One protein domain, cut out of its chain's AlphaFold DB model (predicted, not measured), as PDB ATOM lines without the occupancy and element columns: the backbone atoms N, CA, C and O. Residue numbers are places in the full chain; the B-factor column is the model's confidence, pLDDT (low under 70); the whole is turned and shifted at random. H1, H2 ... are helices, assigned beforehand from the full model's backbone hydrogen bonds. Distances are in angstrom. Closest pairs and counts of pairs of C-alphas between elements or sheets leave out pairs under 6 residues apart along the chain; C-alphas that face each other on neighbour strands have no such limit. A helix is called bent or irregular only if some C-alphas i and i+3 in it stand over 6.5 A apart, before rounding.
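AT A GLANCE: This is residues 333 to 473 of the 976 residues of an uncharacterized protein of Planctomycetes bacterium (UniProt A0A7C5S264). One long helix, H5, runs through the core, with H1, H4, H6 and H7 packed round its four sides: H1 opposite H6, and H4 opposite H7. H7 runs beside H5, while H1 and H4 cross it at steep angles; the small helices H2 and H3 follow H1, and the loop of residues 382 to 408 lies round the end where H5 begins. The printed part has 141 residues, 71 of them in seven named helices, H1 to H7 in chain order, with no named strand; the class is all helix. The whole is compact and rounded, with a radius of gyration of the C-alphas of 14.2 A and spans of 40 by 32 by 30 A.

HOW THE PARTS SIT: H1, residues 342 to 359, touches the hub H5, residues 409 to 425, with residues 343 to 350 alone, at a steep tilt of 41 degrees, the same way; the closest C-alphas are those of His 343 and Asp 410, 5.2 A apart. H1 only just touches H2, residues 364 to 367, with 3 pairs of C-alphas within 8 A, Cys 353 and Tyr 364 closest at 6.4 A. H3, residues 369 to 372, is close to H5 but not clearly touching, with C-alphas 372 and 421 at 7.0 A. H4, residues 375 to 381, touches H5 at a steep tilt of 53 degrees, opposite ways, C-alphas 376 and 418 being closest at 4.8 A. H5 and H6, residues 431 to 441, form a helical hairpin; they touch at a steep tilt of 35.4 degrees, only just beyond shallow, with closest C-alphas 422 and 432 at 5.1 A. H4 also touches H6, with closest C-alphas 377 and 435 at 6.6 A. H7, residues 448 to 457, touches H5 at a shallow tilt of 8 degrees, the same way, with closest C-alphas 420 and 457 at 6.2 A; H6 and H7 are apart. Every O i to N i+4 pair is within hydrogen-bond range in H4 and H5, against 11 of 14 in H1, 6 of 7 in H6 and 3 of 6 in H7; H2 and H3 are too short for such a pair.

IN THESE COORDINATES: H1 begins at C-alpha 342 (109.694, 140.304, 111.589) and is 25.5 A long; it is irregular, with C-alphas 344 and 347 7.3 A apart. H5 is 24.2 A long, from C-alpha 409 (110.318, 134.880, 100.260). H6 is 16.2 A long. H7 is 15.1 A long, ends at C-alpha 457 (111.351, 149.507, 95.779) and is irregular, with C-alphas 449 and 452 7.6 A apart.

THE WHOLE: The two C-alphas farthest apart are those of Glu 360 and Ser 389, 41.5 A. The printed part has no cut. The link from H4 to H5 is long, with 27 residues. Mean pLDDT of the printed part is 90.5, with residues 403 to 406 and residue 446 under 70.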
ATOM      1  N   GLY A 333     116.117 150.669 118.865       95.44
ATOM      2  CA  GLY A 333     117.262 150.079 118.179       95.44
ATOM      3  C   GLY A 333     116.876 149.097 117.065       95.44
ATOM      4  O   GLY A 333     117.701 148.304 116.644       95.44
ATOM      5  N   GLY A 334     115.639 149.122 116.567       95.75
ATOM      6  CA  GLY A 334     115.201 148.362 115.391       95.75
ATOM      7  C   GLY A 334     115.018 146.854 115.598       95.75
ATOM      8  O   GLY A 334     114.795 146.133 114.620       95.75
ATOM      9  N   GLY A 335     115.127 146.361 116.832       92.81
ATOM     10  CA  GLY A 335     114.966 144.943 117.159       92.81
ATOM     11  C   GLY A 335     113.508 144.487 117.137       92.81
ATOM     12  O   GLY A 335     112.586 145.287 117.284       92.81
ATOM     13  N   TRP A 336     113.297 143.179 116.972       91.56
ATOM     14  CA  TRP A 336     111.974 142.556 117.047       91.56
ATOM     15  C   TRP A 336     111.961 141.450 118.115       91.56
ATOM     16  O   TRP A 336     112.499 140.363 117.878       91.56
ATOM     17  N   PRO A 337     111.359 141.705 119.292       87.19
ATOM     18  CA  PRO A 337     111.321 140.751 120.396       87.19
ATOM     19  C   PRO A 337     110.702 139.395 120.037       87.19
ATOM     20  O   PRO A 337     111.213 138.381 120.494       87.19
ATOM     21  N   GLU A 338     109.653 139.343 119.202       86.31
ATOM     22  CA  GLU A 338     108.992 138.085 118.785       86.31
ATOM     23  C   GLU A 338     109.882 137.185 117.902       86.31
ATOM     24  O   GLU A 338     109.571 136.020 117.673       86.31
ATOM     25  N   GLY A 339     111.020 137.701 117.444       87.12
ATOM     26  CA  GLY A 339     112.008 136.933 116.712       87.12
ATOM     27  C   GLY A 339     111.799 136.907 115.206       87.12
ATOM     28  O   GLY A 339     111.546 137.946 114.591       87.12
ATOM     29  N   TYR A 340     111.930 135.723 114.608       88.12
ATOM     30  CA  TYR A 340     111.993 135.533 113.151       88.12
ATOM     31  C   TYR A 340     110.789 136.114 112.382       88.12
ATOM     32  O   TYR A 340     110.894 136.456 111.203       88.12
ATOM     33  N   TYR A 341     109.639 136.274 113.045       87.75
ATOM     34  CA  TYR A 341     108.401 136.755 112.428       87.75
ATOM     35  C   TYR A 341     108.487 138.158 111.820       87.75
ATOM     36  O   TYR A 341     107.713 138.456 110.905       87.75
ATOM     37  N   VAL A 342     109.455 138.992 112.222       90.88
ATOM     38  CA  VAL A 342     109.694 140.304 111.589       90.88
ATOM     39  C   VAL A 342     109.883 140.207 110.076       90.88
ATOM     40  O   VAL A 342     109.501 141.118 109.342       90.88
ATOM     41  N   HIS A 343     110.415 139.085 109.594       88.69
ATOM     42  CA  HIS A 343     110.681 138.859 108.179       88.69
ATOM     43  C   HIS A 343     109.441 138.418 107.386       88.69
ATOM     44  O   HIS A 343     109.474 138.458 106.161       88.69
ATOM     45  N   TYR A 344     108.340 138.043 108.053       84.69
ATOM     46  CA  TYR A 344     107.113 137.581 107.393       84.69
ATOM     47  C   TYR A 344     106.055 138.665 107.199       84.69
ATOM     48  O   TYR A 344     105.370 138.652 106.180       84.69
ATOM     49  N   PHE A 345     105.879 139.577 108.159       89.00
ATOM     50  CA  PHE A 345     104.756 140.525 108.117       89.00
ATOM     51  C   PHE A 345     105.178 141.958 107.758       89.00
ATOM     52  O   PHE A 345     104.382 142.698 107.177       89.00
ATOM     53  N   LEU A 346     106.405 142.372 108.111       95.00
ATOM     54  CA  LEU A 346     106.769 143.793 108.129       95.00
ATOM     55  C   LEU A 346     106.692 144.428 106.739       95.00
ATOM     56  O   LEU A 346     106.220 145.550 106.620       95.00
ATOM     57  N   TYR A 347     107.071 143.706 105.681       95.38
ATOM     58  CA  TYR A 347     106.930 144.201 104.309       95.38
ATOM     59  C   TYR A 347     105.486 144.612 103.985       95.38
ATOM     60  O   TYR A 347     105.247 145.717 103.503       95.38
ATOM     61  N   TYR A 348     104.517 143.756 104.310       94.94
ATOM     62  CA  TYR A 348     103.099 144.019 104.074       94.94
ATOM     63  C   TYR A 348     102.589 145.210 104.883       94.94
ATOM     64  O   TYR A 348     101.870 146.060 104.361       94.94
ATOM     65  N   TRP A 349     103.023 145.316 106.138       95.44
ATOM     66  CA  TRP A 349     102.745 146.481 106.968       95.44
ATOM     67  C   TRP A 349     103.279 147.777 106.338       95.44
ATOM     68  O   TRP A 349     102.555 148.769 106.265       95.44
ATOM     69  N   LEU A 350     104.509 147.762 105.808       97.44
ATOM     70  CA  LEU A 350     105.087 148.934 105.146       97.44
ATOM     71  C   LEU A 350     104.339 149.324 103.864       97.44
ATOM     72  O   LEU A 350     104.274 150.514 103.578       97.44
ATOM     73  N   LEU A 351     103.734 148.379 103.132       97.25
ATOM     74  CA  LEU A 351     102.881 148.712 101.981       97.25
ATOM     75  C   LEU A 351     101.684 149.576 102.389       97.25
ATOM     76  O   LEU A 351     101.352 150.533 101.691       97.25
ATOM     77  N   TYR A 352     101.056 149.265 103.525       97.31
ATOM     78  CA  TYR A 352     100.002 150.111 104.080       97.31
ATOM     79  C   TYR A 352     100.544 151.473 104.521       97.31
ATOM     80  O   TYR A 352      99.956 152.495 104.171       97.31
ATOM     81  N   CYS A 353     101.670 151.511 105.241       97.56
ATOM     82  CA  CYS A 353     102.267 152.779 105.662       97.56
ATOM     83  C   CYS A 353     102.599 153.685 104.467       97.56
ATOM     84  O   CYS A 353     102.314 154.878 104.515       97.56
ATOM     85  N   GLU A 354     103.136 153.129 103.377       97.44
ATOM     86  CA  GLU A 354     103.414 153.885 102.153       97.44
ATOM     87  C   GLU A 354     102.133 154.372 101.463       97.44
ATOM     88  O   GLU A 354     102.096 155.513 100.995       97.44
ATOM     89  N   ALA A 355     101.064 153.568 101.446       97.31
ATOM     90  CA  ALA A 355      99.761 154.001 100.937       97.31
ATOM     91  C   ALA A 355      99.198 155.170 101.767       97.31
ATOM     92  O   ALA A 355      98.834 156.200 101.199       97.31
ATOM     93  N   ALA A 356      99.203 155.066 103.100       97.19
ATOM     94  CA  ALA A 356      98.742 156.128 103.997       97.19
ATOM     95  C   ALA A 356      99.550 157.424 103.824       97.19
ATOM     96  O   ALA A 356      98.987 158.511 103.667       97.19
ATOM     97  N   ARG A 357     100.882 157.309 103.754       96.44
ATOM     98  CA  ARG A 357     101.785 158.445 103.540       96.44
ATOM     99  C   ARG A 357     101.520 159.141 102.209       96.44
ATOM    100  O   ARG A 357     101.527 160.366 102.143       96.44
ATOM    101  N   ARG A 358     101.279 158.380 101.138       94.56
ATOM    102  CA  ARG A 358     101.029 158.933  99.799       94.56
ATOM    103  C   ARG A 358      99.653 159.585  99.671       94.56
ATOM    104  O   ARG A 358      99.528 160.652  99.060       94.56
ATOM    105  N   LEU A 359      98.626 158.898 100.159       96.00
ATOM    106  CA  LEU A 359      97.230 159.240  99.899       96.00
ATOM    107  C   LEU A 359      96.704 160.288 100.870       96.00
ATOM    108  O   LEU A 359      95.944 161.156 100.459       96.00
ATOM    109  N   GLU A 360      97.146 160.222 102.121       94.62
ATOM    110  CA  GLU A 360      96.589 161.004 103.224       94.62
ATOM    111  C   GLU A 360      97.659 161.856 103.935       94.62
ATOM    112  O   GLU A 360      97.337 162.794 104.661       94.62
ATOM    113  N   GLY A 361      98.946 161.596 103.671       94.81
ATOM    114  CA  GLY A 361     100.065 162.331 104.268       94.81
ATOM    115  C   GLY A 361     100.472 161.830 105.654       94.81
ATOM    116  O   GLY A 361     101.273 162.485 106.319       94.81
ATOM    117  N   ILE A 362      99.947 160.684 106.102       95.06
ATOM    118  CA  ILE A 362     100.230 160.140 107.435       95.06
ATOM    119  C   ILE A 362     101.554 159.374 107.423       95.06
ATOM    120  O   ILE A 362     101.705 158.362 106.741       95.06
ATOM    121  N   ASP A 363     102.510 159.846 108.216       95.31
ATOM    122  CA  ASP A 363     103.850 159.277 108.321       95.31
ATOM    123  C   ASP A 363     104.024 158.482 109.621       95.31
ATOM    124  O   ASP A 363     104.448 159.010 110.650       95.31
ATOM    125  N   TYR A 364     103.715 157.185 109.567       95.56
ATOM    126  CA  TYR A 364     103.900 156.283 110.707       95.56
ATOM    127  C   TYR A 364     105.373 155.997 111.029       95.56
ATOM    128  O   TYR A 364     105.687 155.614 112.156       95.56
ATOM    129  N   TYR A 365     106.293 156.184 110.078       96.00
ATOM    130  CA  TYR A 365     107.713 155.908 110.308       96.00
ATOM    131  C   TYR A 365     108.318 156.916 111.274       96.00
ATOM    132  O   TYR A 365     109.035 156.536 112.199       96.00
ATOM    133  N   SER A 366     107.974 158.191 111.095       94.88
ATOM    134  CA  SER A 366     108.415 159.263 111.990       94.88
ATOM    135  C   SER A 366     107.725 159.238 113.358       94.88
ATOM    136  O   SER A 366     108.208 159.892 114.278       94.88
ATOM    137  N   MET A 367     106.632 158.484 113.524       95.25
ATOM    138  CA  MET A 367     105.955 158.316 114.819       95.25
ATOM    139  C   MET A 367     106.653 157.302 115.739       95.25
ATOM    140  O   MET A 367     106.567 157.444 116.954       95.25
ATOM    141  N   ALA A 368     107.359 156.310 115.181       94.94
ATOM    142  CA  ALA A 368     108.147 155.329 115.939       94.94
ATOM    143  C   ALA A 368     109.595 155.224 115.405       94.94
ATOM    144  O   ALA A 368     110.015 154.159 114.930       94.94
ATOM    145  N   PRO A 369     110.380 156.320 115.440       92.62
ATOM    146  CA  PRO A 369     111.700 156.381 114.815       92.62
ATOM    147  C   PRO A 369     112.717 155.438 115.470       92.62
ATOM    148  O   PRO A 369     113.616 154.953 114.782       92.62
ATOM    149  N   GLY A 370     112.554 155.125 116.762       92.06
ATOM    150  CA  GLY A 370     113.406 154.166 117.476       92.06
ATOM    151  C   GLY A 370     113.349 152.759 116.882       92.06
ATOM    152  O   GLY A 370     114.356 152.049 116.859       92.06
ATOM    153  N   PHE A 371     112.193 152.394 116.320       96.06
ATOM    154  CA  PHE A 371     112.018 151.167 115.558       96.06
ATOM    155  C   PHE A 371     112.331 151.385 114.078       96.06
ATOM    156  O   PHE A 371     113.325 150.855 113.585       96.06
ATOM    157  N   PHE A 372     111.538 152.182 113.353       97.00
ATOM    158  CA  PHE A 372     111.639 152.266 111.889       97.00
ATOM    159  C   PHE A 372     112.955 152.874 111.392       97.00
ATOM    160  O   PHE A 372     113.454 152.437 110.356       97.00
ATOM    161  N   GLY A 373     113.538 153.832 112.118       96.00
ATOM    162  CA  GLY A 373     114.807 154.462 111.747       96.00
ATOM    163  C   GLY A 373     116.011 153.539 111.936       96.00
ATOM    164  O   GLY A 373     116.925 153.534 111.116       96.00
ATOM    165  N   GLN A 374     115.995 152.701 112.977       96.19
ATOM    166  CA  GLN A 374     117.089 151.771 113.288       96.19
ATOM    167  C   GLN A 374     116.895 150.377 112.668       96.19
ATOM    168  O   GLN A 374     117.863 149.634 112.493       96.19
ATOM    169  N   ARG A 375     115.667 150.016 112.273       97.06
ATOM    170  CA  ARG A 375     115.320 148.712 111.684       97.06
ATOM    171  C   ARG A 375     116.198 148.303 110.494       97.06
ATOM    172  O   ARG A 375     116.553 147.125 110.437       97.06
ATOM    173  N   PRO A 376     116.579 149.193 109.552       97.44
ATOM    174  CA  PRO A 376     117.439 148.802 108.438       97.44
ATOM    175  C   PRO A 376     118.817 148.332 108.904       97.44
ATOM    176  O   PRO A 376     119.315 147.320 108.413       97.44
ATOM    177  N   VAL A 377     119.391 149.025 109.893       97.75
ATOM    178  CA  VAL A 377     120.677 148.675 110.506       97.75
ATOM    179  C   VAL A 377     120.554 147.366 111.280       97.75
ATOM    180  O   VAL A 377     121.350 146.460 111.041       97.75
ATOM    181  N   ALA A 378     119.533 147.218 112.130       97.19
ATOM    182  CA  ALA A 378     119.263 145.963 112.833       97.19
ATOM    183  C   ALA A 378     119.151 144.790 111.850       97.19
ATOM    184  O   ALA A 378     119.845 143.788 111.990       97.19
ATOM    185  N   SER A 379     118.391 144.955 110.767       96.00
ATOM    186  CA  SER A 379     118.213 143.924 109.746       96.00
ATOM    187  C   SER A 379     119.518 143.507 109.039       96.00
ATOM    188  O   SER A 379     119.635 142.348 108.642       96.00
ATOM    189  N   MET A 380     120.515 144.395 108.897       95.94
ATOM    190  CA  MET A 380     121.852 144.016 108.399       95.94
ATOM    191  C   MET A 380     122.594 143.102 109.382       95.94
ATOM    192  O   MET A 380     123.287 142.167 108.972       95.94
ATOM    193  N   PHE A 381     122.467 143.383 110.679       96.44
ATOM    194  CA  PHE A 381     123.051 142.573 111.745       96.44
ATOM    195  C   PHE A 381     122.311 141.250 111.948       96.44
ATOM    196  O   PHE A 381     122.928 140.269 112.341       96.44
ATOM    197  N   GLU A 382     121.036 141.179 111.591       93.88
ATOM    198  CA  GLU A 382     120.216 139.962 111.579       93.88
ATOM    199  C   GLU A 382     120.428 139.095 110.322       93.88
ATOM    200  O   GLU A 382     119.599 138.257 109.978       93.88
ATOM    201  N   CYS A 383     121.537 139.285 109.608       92.75
ATOM    202  CA  CYS A 383     121.935 138.456 108.477       92.75
ATOM    203  C   CYS A 383     123.256 137.757 108.796       92.75
ATOM    204  O   CYS A 383     124.247 138.415 109.143       92.75
ATOM    205  N   TYR A 384     123.310 136.439 108.590       92.50
ATOM    206  CA  TYR A 384     124.583 135.732 108.622       92.50
ATOM    207  C   TYR A 384     125.545 136.303 107.560       92.50
ATOM    208  O   TYR A 384     125.104 136.751 106.497       92.50
ATOM    209  N   PRO A 385     126.865 136.301 107.823       92.75
ATOM    210  CA  PRO A 385     127.865 136.770 106.872       92.75
ATOM    211  C   PRO A 385     127.814 136.092 105.501       92.75
ATOM    212  O   PRO A 385     127.855 136.785 104.485       92.75
ATOM    213  N   GLY A 386     127.697 134.763 105.474       87.56
ATOM    214  CA  GLY A 386     127.722 133.981 104.242       87.56
ATOM    215  C   GLY A 386     126.486 134.175 103.363       87.56
ATOM    216  O   GLY A 386     125.378 134.419 103.846       87.56
ATOM    217  N   ARG A 387     126.681 134.012 102.051       87.62
ATOM    218  CA  ARG A 387     125.611 134.044 101.045       87.62
ATOM    219  C   ARG A 387     125.267 132.634 100.587       87.62
ATOM    220  O   ARG A 387     126.139 131.777 100.455       87.62
ATOM    221  N   ASN A 388     123.987 132.401 100.340       79.56
ATOM    222  CA  ASN A 388     123.478 131.148  99.804       79.56
ATOM    223  C   ASN A 388     123.556 131.122  98.263       79.56
ATOM    224  O   ASN A 388     124.017 132.065  97.618       79.56
ATOM    225  N   SER A 389     123.075 130.034  97.657       77.69
ATOM    226  CA  SER A 389     123.098 129.818  96.202       77.69
ATOM    227  C   SER A 389     122.324 130.848  95.371       77.69
ATOM    228  O   SER A 389     122.544 130.929  94.167       77.69
ATOM    229  N   HIS A 390     121.443 131.641  95.986       78.38
ATOM    230  CA  HIS A 390     120.695 132.718  95.329       78.38
ATOM    231  C   HIS A 390     121.371 134.086  95.522       78.38
ATOM    232  O   HIS A 390     120.754 135.116  95.272       78.38
ATOM    233  N   ASN A 391     122.625 134.109  95.998       84.56
ATOM    234  CA  ASN A 391     123.336 135.324  96.405       84.56
ATOM    235  C   ASN A 391     122.542 136.153  97.440       84.56
ATOM    236  O   ASN A 391     122.617 137.377  97.464       84.56
ATOM    237  N   ALA A 392     121.774 135.473  98.296       84.44
ATOM    238  CA  ALA A 392     121.044 136.067  99.409       84.44
ATOM    239  C   ALA A 392     121.694 135.666 100.737       84.44
ATOM    240  O   ALA A 392     122.345 134.623 100.832       84.44
ATOM    241  N   ARG A 393     121.511 136.482 101.774       86.19
ATOM    242  CA  ARG A 393     121.960 136.154 103.131       86.19
ATOM    243  C   ARG A 393     120.826 135.519 103.913       86.19
ATOM    244  O   ARG A 393     119.692 135.991 103.867       86.19
ATOM    245  N   SER A 394     121.154 134.449 104.622       85.81
ATOM    246  CA  SER A 394     120.210 133.757 105.496       85.81
ATOM    247  C   SER A 394     120.130 134.476 106.840       85.81
ATOM    248  O   SER A 394     121.121 135.037 107.313       85.81
ATOM    249  N   MET A 395     118.951 134.460 107.449       85.88
ATOM    250  CA  MET A 395     118.688 135.135 108.720       85.88
ATOM    251  C   MET A 395     118.744 134.099 109.851       85.88
ATOM    252  O   MET A 395     118.290 132.967 109.650       85.88
ATOM    253  N   PRO A 396     119.325 134.419 111.018       86.50
ATOM    254  CA  PRO A 396     119.267 133.532 112.170       86.50
ATOM    255  C   PRO A 396     117.821 133.416 112.656       86.50
ATOM    256  O   PRO A 396     117.054 134.370 112.561       86.50
ATOM    257  N   CYS A 397     117.451 132.254 113.189       82.81
ATOM    258  CA  CYS A 397     116.163 132.070 113.846       82.81
ATOM    259  C   CYS A 397     116.369 132.097 115.355       82.81
ATOM    260  O   CYS A 397     117.145 131.307 115.881       82.81
ATOM    261  N   TRP A 398     115.666 133.010 116.015       86.12
ATOM    262  CA  TRP A 398     115.452 133.038 117.458       86.12
ATOM    263  C   TRP A 398     113.957 133.233 117.707       86.12
ATOM    264  O   TRP A 398     113.268 133.856 116.886       86.12
ATOM    265  N   GLY A 399     113.460 132.701 118.824       89.38
ATOM    266  CA  GLY A 399     112.021 132.528 119.015       89.38
ATOM    267  C   GLY A 399     111.443 131.506 118.034       89.38
ATOM    268  O   GLY A 399     112.182 130.768 117.378       89.38
ATOM    269  N   ASP A 400     110.117 131.464 117.909       89.81
ATOM    270  CA  ASP A 400     109.495 130.556 116.951       89.81
ATOM    271  C   ASP A 400     109.746 131.028 115.519       89.81
ATOM    272  O   ASP A 400     109.528 132.187 115.155       89.81
ATOM    273  N   GLY A 401     110.140 130.098 114.666       83.69
ATOM    274  CA  GLY A 401     110.335 130.389 113.263       83.69
ATOM    275  C   GLY A 401     111.028 129.252 112.552       83.69
ATOM    276  O   GLY A 401     111.389 128.229 113.133       83.69
ATOM    277  N   ARG A 402     111.207 129.435 111.251       72.25
ATOM    278  CA  ARG A 402     111.947 128.490 110.433       72.25
ATOM    279  C   ARG A 402     113.122 129.212 109.806       72.25
ATOM    280  O   ARG A 402     112.954 129.896 108.804       72.25
ATOM    281  N   SER A 403     114.318 128.970 110.330       58.97
ATOM    282  CA  SER A 403     115.533 129.231 109.564       58.97
ATOM    283  C   SER A 403     115.598 128.206 108.431       58.97
ATOM    284  O   SER A 403     115.774 127.004 108.642       58.97
ATOM    285  N   GLY A 404     115.367 128.683 107.210       53.31
ATOM    286  CA  GLY A 404     115.389 127.862 106.007       53.31
ATOM    287  C   GLY A 404     116.784 127.606 105.458       53.31
ATOM    288  O   GLY A 404     116.887 126.798 104.547       53.31
ATOM    289  N   GLY A 405     117.834 128.272 105.963       57.81
ATOM    290  CA  GLY A 405     119.238 128.108 105.558       57.81
ATOM    291  C   GLY A 405     119.606 128.495 104.142       57.81
ATOM    292  O   GLY A 405     120.662 129.078 103.901       57.81
ATOM    293  N   GLY A 406     118.725 128.182 103.210       65.44
ATOM    294  CA  GLY A 406     118.654 128.704 101.876       65.44
ATOM    295  C   GLY A 406     117.657 129.848 101.778       65.44
ATOM    296  O   GLY A 406     117.225 130.461 102.750       65.44
ATOM    297  N   TYR A 407     117.352 130.136 100.528       75.25
ATOM    298  CA  TYR A 407     116.562 131.264 100.101       75.25
ATOM    299  C   TYR A 407     115.052 131.001 100.260       75.25
ATOM    300  O   TYR A 407     114.574 129.897  99.988       75.25
ATOM    301  N   GLY A 408     114.312 132.034 100.668       78.81
ATOM    302  CA  GLY A 408     112.855 132.038 100.811       78.81
ATOM    303  C   GLY A 408     112.283 133.448 100.637       78.81
ATOM    304  O   GLY A 408     113.026 134.431 100.635       78.81
ATOM    305  N   GLY A 409     110.961 133.573 100.475       81.94
ATOM    306  CA  GLY A 409     110.318 134.880 100.260       81.94
ATOM    307  C   GLY A 409     110.507 135.877 101.409       81.94
ATOM    308  O   GLY A 409     110.478 137.083 101.199       81.94
ATOM    309  N   ASP A 410     110.765 135.385 102.615       85.12
ATOM    310  CA  ASP A 410     111.171 136.156 103.791       85.12
ATOM    311  C   ASP A 410     112.495 136.903 103.595       85.12
ATOM    312  O   ASP A 410     112.608 138.059 104.003       85.12
ATOM    313  N   THR A 411     113.471 136.299 102.909       86.75
ATOM    314  CA  THR A 411     114.740 136.981 102.596       86.75
ATOM    315  C   THR A 411     114.529 138.188 101.675       86.75
ATOM    316  O   THR A 411     115.136 139.241 101.889       86.75
ATOM    317  N   ASP A 412     113.594 138.085 100.726       88.12
ATOM    318  CA  ASP A 412     113.246 139.180  99.815       88.12
ATOM    319  C   ASP A 412     112.401 140.250 100.486       88.12
ATOM    320  O   ASP A 412     112.634 141.440 100.278       88.12
ATOM    321  N   MET A 413     111.462 139.848 101.342       90.62
ATOM    322  CA  MET A 413     110.701 140.785 102.162       90.62
ATOM    323  C   MET A 413     111.628 141.585 103.079       90.62
ATOM    324  O   MET A 413     111.493 142.804 103.160       90.62
ATOM    325  N   ALA A 414     112.616 140.944 103.710       91.88
ATOM    326  CA  ALA A 414     113.608 141.628 104.536       91.88
ATOM    327  C   ALA A 414     114.472 142.607 103.720       91.88
ATOM    328  O   ALA A 414     114.701 143.734 104.165       91.88
ATOM    329  N   LEU A 415     114.909 142.218 102.515       92.44
ATOM    330  CA  LEU A 415     115.591 143.125 101.584       92.44
ATOM    331  C   LEU A 415     114.711 144.334 101.255       92.44
ATOM    332  O   LEU A 415     115.151 145.470 101.401       92.44
ATOM    333  N   CYS A 416     113.459 144.113 100.871       94.19
ATOM    334  CA  CYS A 416     112.565 145.190 100.457       94.19
ATOM    335  C   CYS A 416     112.190 146.122 101.614       94.19
ATOM    336  O   CYS A 416     112.149 147.333 101.422       94.19
ATOM    337  N   VAL A 417     112.021 145.592 102.827       96.31
ATOM    338  CA  VAL A 417     111.885 146.398 104.049       96.31
ATOM    339  C   VAL A 417     113.086 147.325 104.226       96.31
ATOM    340  O   VAL A 417     112.897 148.523 104.438       96.31
ATOM    341  N   ARG A 418     114.319 146.806 104.099       96.31
ATOM    342  CA  ARG A 418     115.529 147.642 104.186       96.31
ATOM    343  C   ARG A 418     115.529 148.730 103.122       96.31
ATOM    344  O   ARG A 418     115.852 149.859 103.455       96.31
ATOM    345  N   ARG A 419     115.140 148.427 101.881       95.88
ATOM    346  CA  ARG A 419     115.096 149.400 100.775       95.88
ATOM    347  C   ARG A 419     114.100 150.534 101.007       95.88
ATOM    348  O   ARG A 419     114.458 151.699 100.849       95.88
ATOM    349  N   ILE A 420     112.869 150.193 101.402       97.50
ATOM    350  CA  ILE A 420     111.803 151.166 101.688       97.50
ATOM    351  C   ILE A 420     112.274 152.140 102.770       97.50
ATOM    352  O   ILE A 420     112.284 153.356 102.570       97.50
ATOM    353  N   LEU A 421     112.727 151.594 103.898       97.88
ATOM    354  CA  LEU A 421     113.133 152.390 105.049       97.88
ATOM    355  C   LEU A 421     114.448 153.143 104.796       97.88
ATOM    356  O   LEU A 421     114.540 154.316 105.147       97.88
ATOM    357  N   ALA A 422     115.434 152.533 104.129       96.81
ATOM    358  CA  ALA A 422     116.693 153.204 103.802       96.81
ATOM    359  C   ALA A 422     116.477 154.416 102.906       96.81
ATOM    360  O   ALA A 422     117.072 155.461 103.150       96.81
ATOM    361  N   ARG A 423     115.583 154.314 101.917       95.81
ATOM    362  CA  ARG A 423     115.209 155.466 101.097       95.81
ATOM    363  C   ARG A 423     114.513 156.544 101.921       95.81
ATOM    364  O   ARG A 423     114.837 157.716 101.772       95.81
ATOM    365  N   PHE A 424     113.576 156.166 102.786       96.44
ATOM    366  CA  PHE A 424     112.831 157.127 103.600       96.44
ATOM    367  C   PHE A 424     113.717 157.886 104.607       96.44
ATOM    368  O   PHE A 424     113.517 159.083 104.850       96.44
ATOM    369  N   PHE A 425     114.689 157.198 105.209       96.75
ATOM    370  CA  PHE A 425     115.603 157.756 106.207       96.75
ATOM    371  C   PHE A 425     116.925 158.259 105.615       96.75
ATOM    372  O   PHE A 425     117.764 158.726 106.378       96.75
ATOM    373  N   PHE A 426     117.115 158.214 104.292       96.06
ATOM    374  CA  PHE A 426     118.408 158.500 103.662       96.06
ATOM    375  C   PHE A 426     118.982 159.869 104.053       96.06
ATOM    376  O   PHE A 426     120.124 159.964 104.491       96.06
ATOM    377  N   ASP A 427     118.154 160.913 103.986       93.75
ATOM    378  CA  ASP A 427     118.555 162.284 104.334       93.75
ATOM    379  C   ASP A 427     118.540 162.555 105.850       93.75
ATOM    380  O   ASP A 427     118.900 163.644 106.297       93.75
ATOM    381  N   LYS A 428     118.085 161.582 106.653       93.62
ATOM    382  CA  LYS A 428     117.901 161.703 108.107       93.62
ATOM    383  C   LYS A 428     118.985 160.978 108.903       93.62
ATOM    384  O   LYS A 428     119.285 161.390 110.019       93.62
ATOM    385  N   ASP A 429     119.549 159.906 108.348       94.50
ATOM    386  CA  ASP A 429     120.537 159.064 109.012       94.50
ATOM    387  C   ASP A 429     121.640 158.630 108.020       94.50
ATOM    388  O   ASP A 429     121.364 157.868 107.085       94.50
ATOM    389  N   PRO A 430     122.909 159.047 108.220       93.69
ATOM    390  CA  PRO A 430     124.017 158.654 107.345       93.69
ATOM    391  C   PRO A 430     124.246 157.136 107.306       93.69
ATOM    392  O   PRO A 430     124.878 156.632 106.372       93.69
ATOM    393  N   MET A 431     123.716 156.385 108.277       96.06
ATOM    394  CA  MET A 431     123.793 154.930 108.299       96.06
ATOM    395  C   MET A 431     123.113 154.283 107.087       96.06
ATOM    396  O   MET A 431     123.514 153.194 106.672       96.06
ATOM    397  N   MET A 432     122.149 154.965 106.459       97.06
ATOM    398  CA  MET A 432     121.460 154.459 105.269       97.06
ATOM    399  C   MET A 432     122.390 154.300 104.060       97.06
ATOM    400  O   MET A 432     122.147 153.431 103.225       97.06
ATOM    401  N   GLY A 433     123.505 155.038 103.998       97.44
ATOM    402  CA  GLY A 433     124.541 154.806 102.991       97.44
ATOM    403  C   GLY A 433     125.198 153.427 103.128       97.44
ATOM    404  O   GLY A 433     125.465 152.764 102.125       97.44
ATOM    405  N   TYR A 434     125.423 152.947 104.356       97.81
ATOM    406  CA  TYR A 434     125.948 151.594 104.588       97.81
ATOM    407  C   TYR A 434     124.885 150.527 104.312       97.81
ATOM    408  O   TYR A 434     125.204 149.478 103.754       97.81
ATOM    409  N   VAL A 435     123.616 150.804 104.632       97.19
ATOM    410  CA  VAL A 435     122.494 149.918 104.279       97.19
ATOM    411  C   VAL A 435     122.393 149.753 102.761       97.19
ATOM    412  O   VAL A 435     122.307 148.624 102.278       97.19
ATOM    413  N   ALA A 436     122.485 150.847 102.001       96.25
ATOM    414  CA  ALA A 436     122.500 150.809 100.540       96.25
ATOM    415  C   ALA A 436     123.688 149.985 100.007       96.25
ATOM    416  O   ALA A 436     123.526 149.171  99.097       96.25
ATOM    417  N   ALA A 437     124.878 150.133 100.601       95.81
ATOM    418  CA  ALA A 437     126.048 149.326 100.250       95.81
ATOM    419  C   ALA A 437     125.821 147.827 100.497       95.81
ATOM    420  O   ALA A 437     126.123 147.004  99.635       95.81
ATOM    421  N   PHE A 438     125.239 147.475 101.643       95.12
ATOM    422  CA  PHE A 438     124.924 146.093 101.997       95.12
ATOM    423  C   PHE A 438     123.870 145.480 101.070       95.12
ATOM    424  O   PHE A 438     124.047 144.357 100.596       95.12
ATOM    425  N   ASN A 439     122.804 146.223 100.758       93.44
ATOM    426  CA  ASN A 439     121.762 145.783  99.828       93.44
ATOM    427  C   ASN A 439     122.327 145.530  98.420       93.44
ATOM    428  O   ASN A 439     121.900 144.589  97.755       93.44
ATOM    429  N   ARG A 440     123.327 146.305  97.974       90.62
ATOM    430  CA  ARG A 440     123.987 146.112  96.668       90.62
ATOM    431  C   ARG A 440     124.761 144.803  96.548       90.62
ATOM    432  O   ARG A 440     124.939 144.311  95.437       90.62
ATOM    433  N   GLU A 441     125.203 144.220  97.657       89.25
ATOM    434  CA  GLU A 441     125.862 142.910  97.640       89.25
ATOM    435  C   GLU A 441     124.870 141.753  97.428       89.25
ATOM    436  O   GLU A 441     125.262 140.680  96.959       89.25
ATOM    437  N   THR A 442     123.585 141.989  97.710       83.31
ATOM    438  CA  THR A 442     122.467 141.053  97.506       83.31
ATOM    439  C   THR A 442     121.309 141.762  96.771       83.31
ATOM    440  O   THR A 442     120.244 141.970  97.356       83.31
ATOM    441  N   PRO A 443     121.509 142.203  95.509       76.00
ATOM    442  CA  PRO A 443     120.726 143.283  94.900       76.00
ATOM    443  C   PRO A 443     119.412 142.846  94.246       76.00
ATOM    444  O   PRO A 443     118.700 143.689  93.707       76.00
ATOM    445  N   SER A 444     119.083 141.556  94.224       70.19
ATOM    446  CA  SER A 444     117.859 141.074  93.583       70.19
ATOM    447  C   SER A 444     117.138 140.089  94.490       70.19
ATOM    448  O   SER A 444     117.798 139.203  95.040       70.19
ATOM    449  N   PRO A 445     115.799 140.182  94.568       75.50
ATOM    450  CA  PRO A 445     114.931 139.103  94.956       75.50
ATOM    451  C   PRO A 445     115.352 137.810  94.266       75.50
ATOM    452  O   PRO A 445     115.545 137.789  93.043       75.50
ATOM    453  N   GLY A 446     115.554 136.756  95.050       67.12
ATOM    454  CA  GLY A 446     116.087 135.493  94.539       67.12
ATOM    455  C   GLY A 446     115.081 134.706  93.688       67.12
ATOM    456  O   GLY A 446     115.489 133.925  92.828       67.12
ATOM    457  N   ALA A 447     113.774 134.923  93.876       77.56
ATOM    458  CA  ALA A 447     112.710 134.292  93.104       77.56
ATOM    459  C   ALA A 447     112.076 135.276  92.130       77.56
ATOM    460  O   ALA A 447     111.665 136.382  92.484       77.56
ATOM    461  N   ALA A 448     111.902 134.804  90.896       82.50
ATOM    462  CA  ALA A 448     111.309 135.580  89.819       82.50
ATOM    463  C   ALA A 448     109.906 136.112  90.179       82.50
ATOM    464  O   ALA A 448     109.574 137.235  89.803       82.50
ATOM    465  N   ASP A 449     109.123 135.358  90.959       85.19
ATOM    466  CA  ASP A 449     107.782 135.747  91.409       85.19
ATOM    467  C   ASP A 449     107.780 137.070  92.204       85.19
ATOM    468  O   ASP A 449     106.795 137.802  92.151       85.19
ATOM    469  N   TYR A 450     108.871 137.438  92.885       88.44
ATOM    470  CA  TYR A 450     108.969 138.674  93.674       88.44
ATOM    471  C   TYR A 450     109.511 139.880  92.891       88.44
ATOM    472  O   TYR A 450     109.758 140.935  93.472       88.44
ATOM    473  N   SER A 451     109.630 139.782  91.562       90.50
ATOM    474  CA  SER A 451     110.159 140.867  90.712       90.50
ATOM    475  C   SER A 451     109.388 142.191  90.824       90.50
ATOM    476  O   SER A 451     109.947 143.252  90.550       90.50
ATOM    477  N   TYR A 452     108.114 142.159  91.231       93.88
ATOM    478  CA  TYR A 452     107.333 143.376  91.472       93.88
ATOM    479  C   TYR A 452     107.914 144.232  92.610       93.88
ATOM    480  O   TYR A 452     107.797 145.456  92.579       93.88
ATOM    481  N   MET A 453     108.577 143.609  93.592       94.00
ATOM    482  CA  MET A 453     109.178 144.329  94.709       94.00
ATOM    483  C   MET A 453     110.358 145.191  94.247       94.00
ATOM    484  O   MET A 453     110.486 146.321  94.704       94.00
ATOM    485  N   ASP A 454     111.171 144.723  93.294       91.75
ATOM    486  CA  ASP A 454     112.207 145.562  92.672       91.75
ATOM    487  C   ASP A 454     111.593 146.708  91.878       91.75
ATOM    488  O   ASP A 454     112.038 147.853  91.969       91.75
ATOM    489  N   PHE A 455     110.554 146.404  91.095       95.50
ATOM    490  CA  PHE A 455     109.882 147.424  90.304       95.50
ATOM    491  C   PHE A 455     109.381 148.570  91.191       95.50
ATOM    492  O   PHE A 455     109.564 149.727  90.815       95.50
ATOM    493  N   LEU A 456     108.852 148.273  92.383       95.56
ATOM    494  CA  LEU A 456     108.382 149.274  93.346       95.56
ATOM    495  C   LEU A 456     109.497 149.889  94.207       95.56
ATOM    496  O   LEU A 456     109.512 151.107  94.402       95.56
ATOM    497  N   TRP A 457     110.488 149.116  94.653       93.94
ATOM    498  CA  TRP A 457     111.351 149.507  95.779       93.94
ATOM    499  C   TRP A 457     112.857 149.478  95.518       93.94
ATOM    500  O   TRP A 457     113.604 149.787  96.438       93.94
ATOM    501  N   ASP A 458     113.328 149.172  94.308       89.31
ATOM    502  CA  ASP A 458     114.771 149.115  94.025       89.31
ATOM    503  C   ASP A 458     115.513 150.413  94.415       89.31
ATOM    504  O   ASP A 458     115.157 151.520  93.994       89.31
ATOM    505  N   ASP A 459     116.548 150.278  95.235       86.69
ATOM    506  CA  ASP A 459     117.346 151.350  95.828       86.69
ATOM    507  C   ASP A 459     118.722 151.515  95.167       86.69
ATOM    508  O   ASP A 459     119.599 152.174  95.722       86.69
ATOM    509  N   ALA A 460     118.918 150.950  93.969       85.31
ATOM    510  CA  ALA A 460     120.190 150.991  93.248       85.31
ATOM    511  C   ALA A 460     120.786 152.406  93.080       85.31
ATOM    512  O   ALA A 460     122.008 152.547  92.997       85.31
ATOM    513  N   ASP A 461     119.951 153.445  93.072       89.00
ATOM    514  CA  ASP A 461     120.334 154.852  92.941       89.00
ATOM    515  C   ASP A 461     120.714 155.550  94.259       89.00
ATOM    516  O   ASP A 461     121.279 156.643  94.206       89.00
ATOM    517  N   LEU A 462     120.468 154.947  95.430       93.00
ATOM    518  CA  LEU A 462     120.893 155.525  96.709       93.00
ATOM    519  C   LEU A 462     122.426 155.500  96.825       93.00
ATOM    520  O   LEU A 462     123.034 154.443  96.638       93.00
ATOM    521  N   PRO A 463     123.095 156.623  97.142       95.50
ATOM    522  CA  PRO A 463     124.537 156.622  97.375       95.50
ATOM    523  C   PRO A 463     124.947 155.615  98.461       95.50
ATOM    524  O   PRO A 463     124.327 155.538  99.518       95.50
ATOM    525  N   ALA A 464     126.009 154.845  98.201       95.44
ATOM    526  CA  ALA A 464     126.525 153.851  99.141       95.44
ATOM    527  C   ALA A 464     127.765 154.361  99.876       95.44
ATOM    528  O   ALA A 464     128.649 154.968  99.270       95.44
ATOM    529  N   ALA A 465     127.849 154.041 101.164       96.69
ATOM    530  CA  ALA A 465     129.020 154.260 102.002       96.69
ATOM    531  C   ALA A 465     129.848 152.963 102.124       96.69
ATOM    532  O   ALA A 465     129.300 151.866 102.016       96.69
ATOM    533  N   PRO A 466     131.172 153.040 102.331       95.88
ATOM    534  CA  PRO A 466     132.031 151.858 102.322       95.88
ATOM    535  C   PRO A 466     131.828 150.998 103.582       95.88
ATOM    536  O   PRO A 466     132.008 151.468 104.702       95.88
ATOM    537  N   LEU A 467     131.462 149.722 103.408       94.94
ATOM    538  CA  LEU A 467     131.115 148.819 104.520       94.94
ATOM    539  C   LEU A 467     132.253 148.586 105.526       94.94
ATOM    540  O   LEU A 467     131.986 148.212 106.660       94.94
ATOM    541  N   ASP A 468     133.514 148.816 105.167       93.44
ATOM    542  CA  ASP A 468     134.647 148.694 106.095       93.44
ATOM    543  C   ASP A 468     134.679 149.783 107.186       93.44
ATOM    544  O   ASP A 468     135.343 149.599 108.204       93.44
ATOM    545  N   ARG A 469     133.932 150.882 107.010       94.88
ATOM    546  CA  ARG A 469     133.739 151.947 108.014       94.88
ATOM    547  C   ARG A 469     132.454 151.799 108.823       94.88
ATOM    548  O   ARG A 469     132.216 152.581 109.740       94.88
ATOM    549  N   MET A 470     131.610 150.834 108.473       95.50
ATOM    550  CA  MET A 470     130.383 150.552 109.202       95.50
ATOM    551  C   MET A 470     130.718 149.941 110.566       95.50
ATOM    552  O   MET A 470     131.601 149.085 110.670       95.50
ATOM    553  N   LYS A 471     129.975 150.337 111.607       95.94
ATOM    554  CA  LYS A 471     130.114 149.758 112.952       95.94
ATOM    555  C   LYS A 471     130.004 148.232 112.921       95.94
ATOM    556  O   LYS A 471     129.324 147.663 112.065       95.94
ATOM    557  N   LEU A 472     130.666 147.576 113.867       97.94
ATOM    558  CA  LEU A 472     130.781 146.118 113.913       97.94
ATOM    559  C   LEU A 472     129.933 145.477 115.014       97.94
ATOM    560  O   LEU A 472     129.942 144.250 115.132       97.94
ATOM    561  N   ALA A 473     129.196 146.266 115.792       98.25
ATOM    562  CA  ALA A 473     128.173 145.778 116.701       98.25
ATOM    563  C   ALA A 473     126.930 146.672 116.698       98.25
ATOM    564  O   ALA A 473     126.943 147.823 116.248       98.25
TER     565      ALA A 473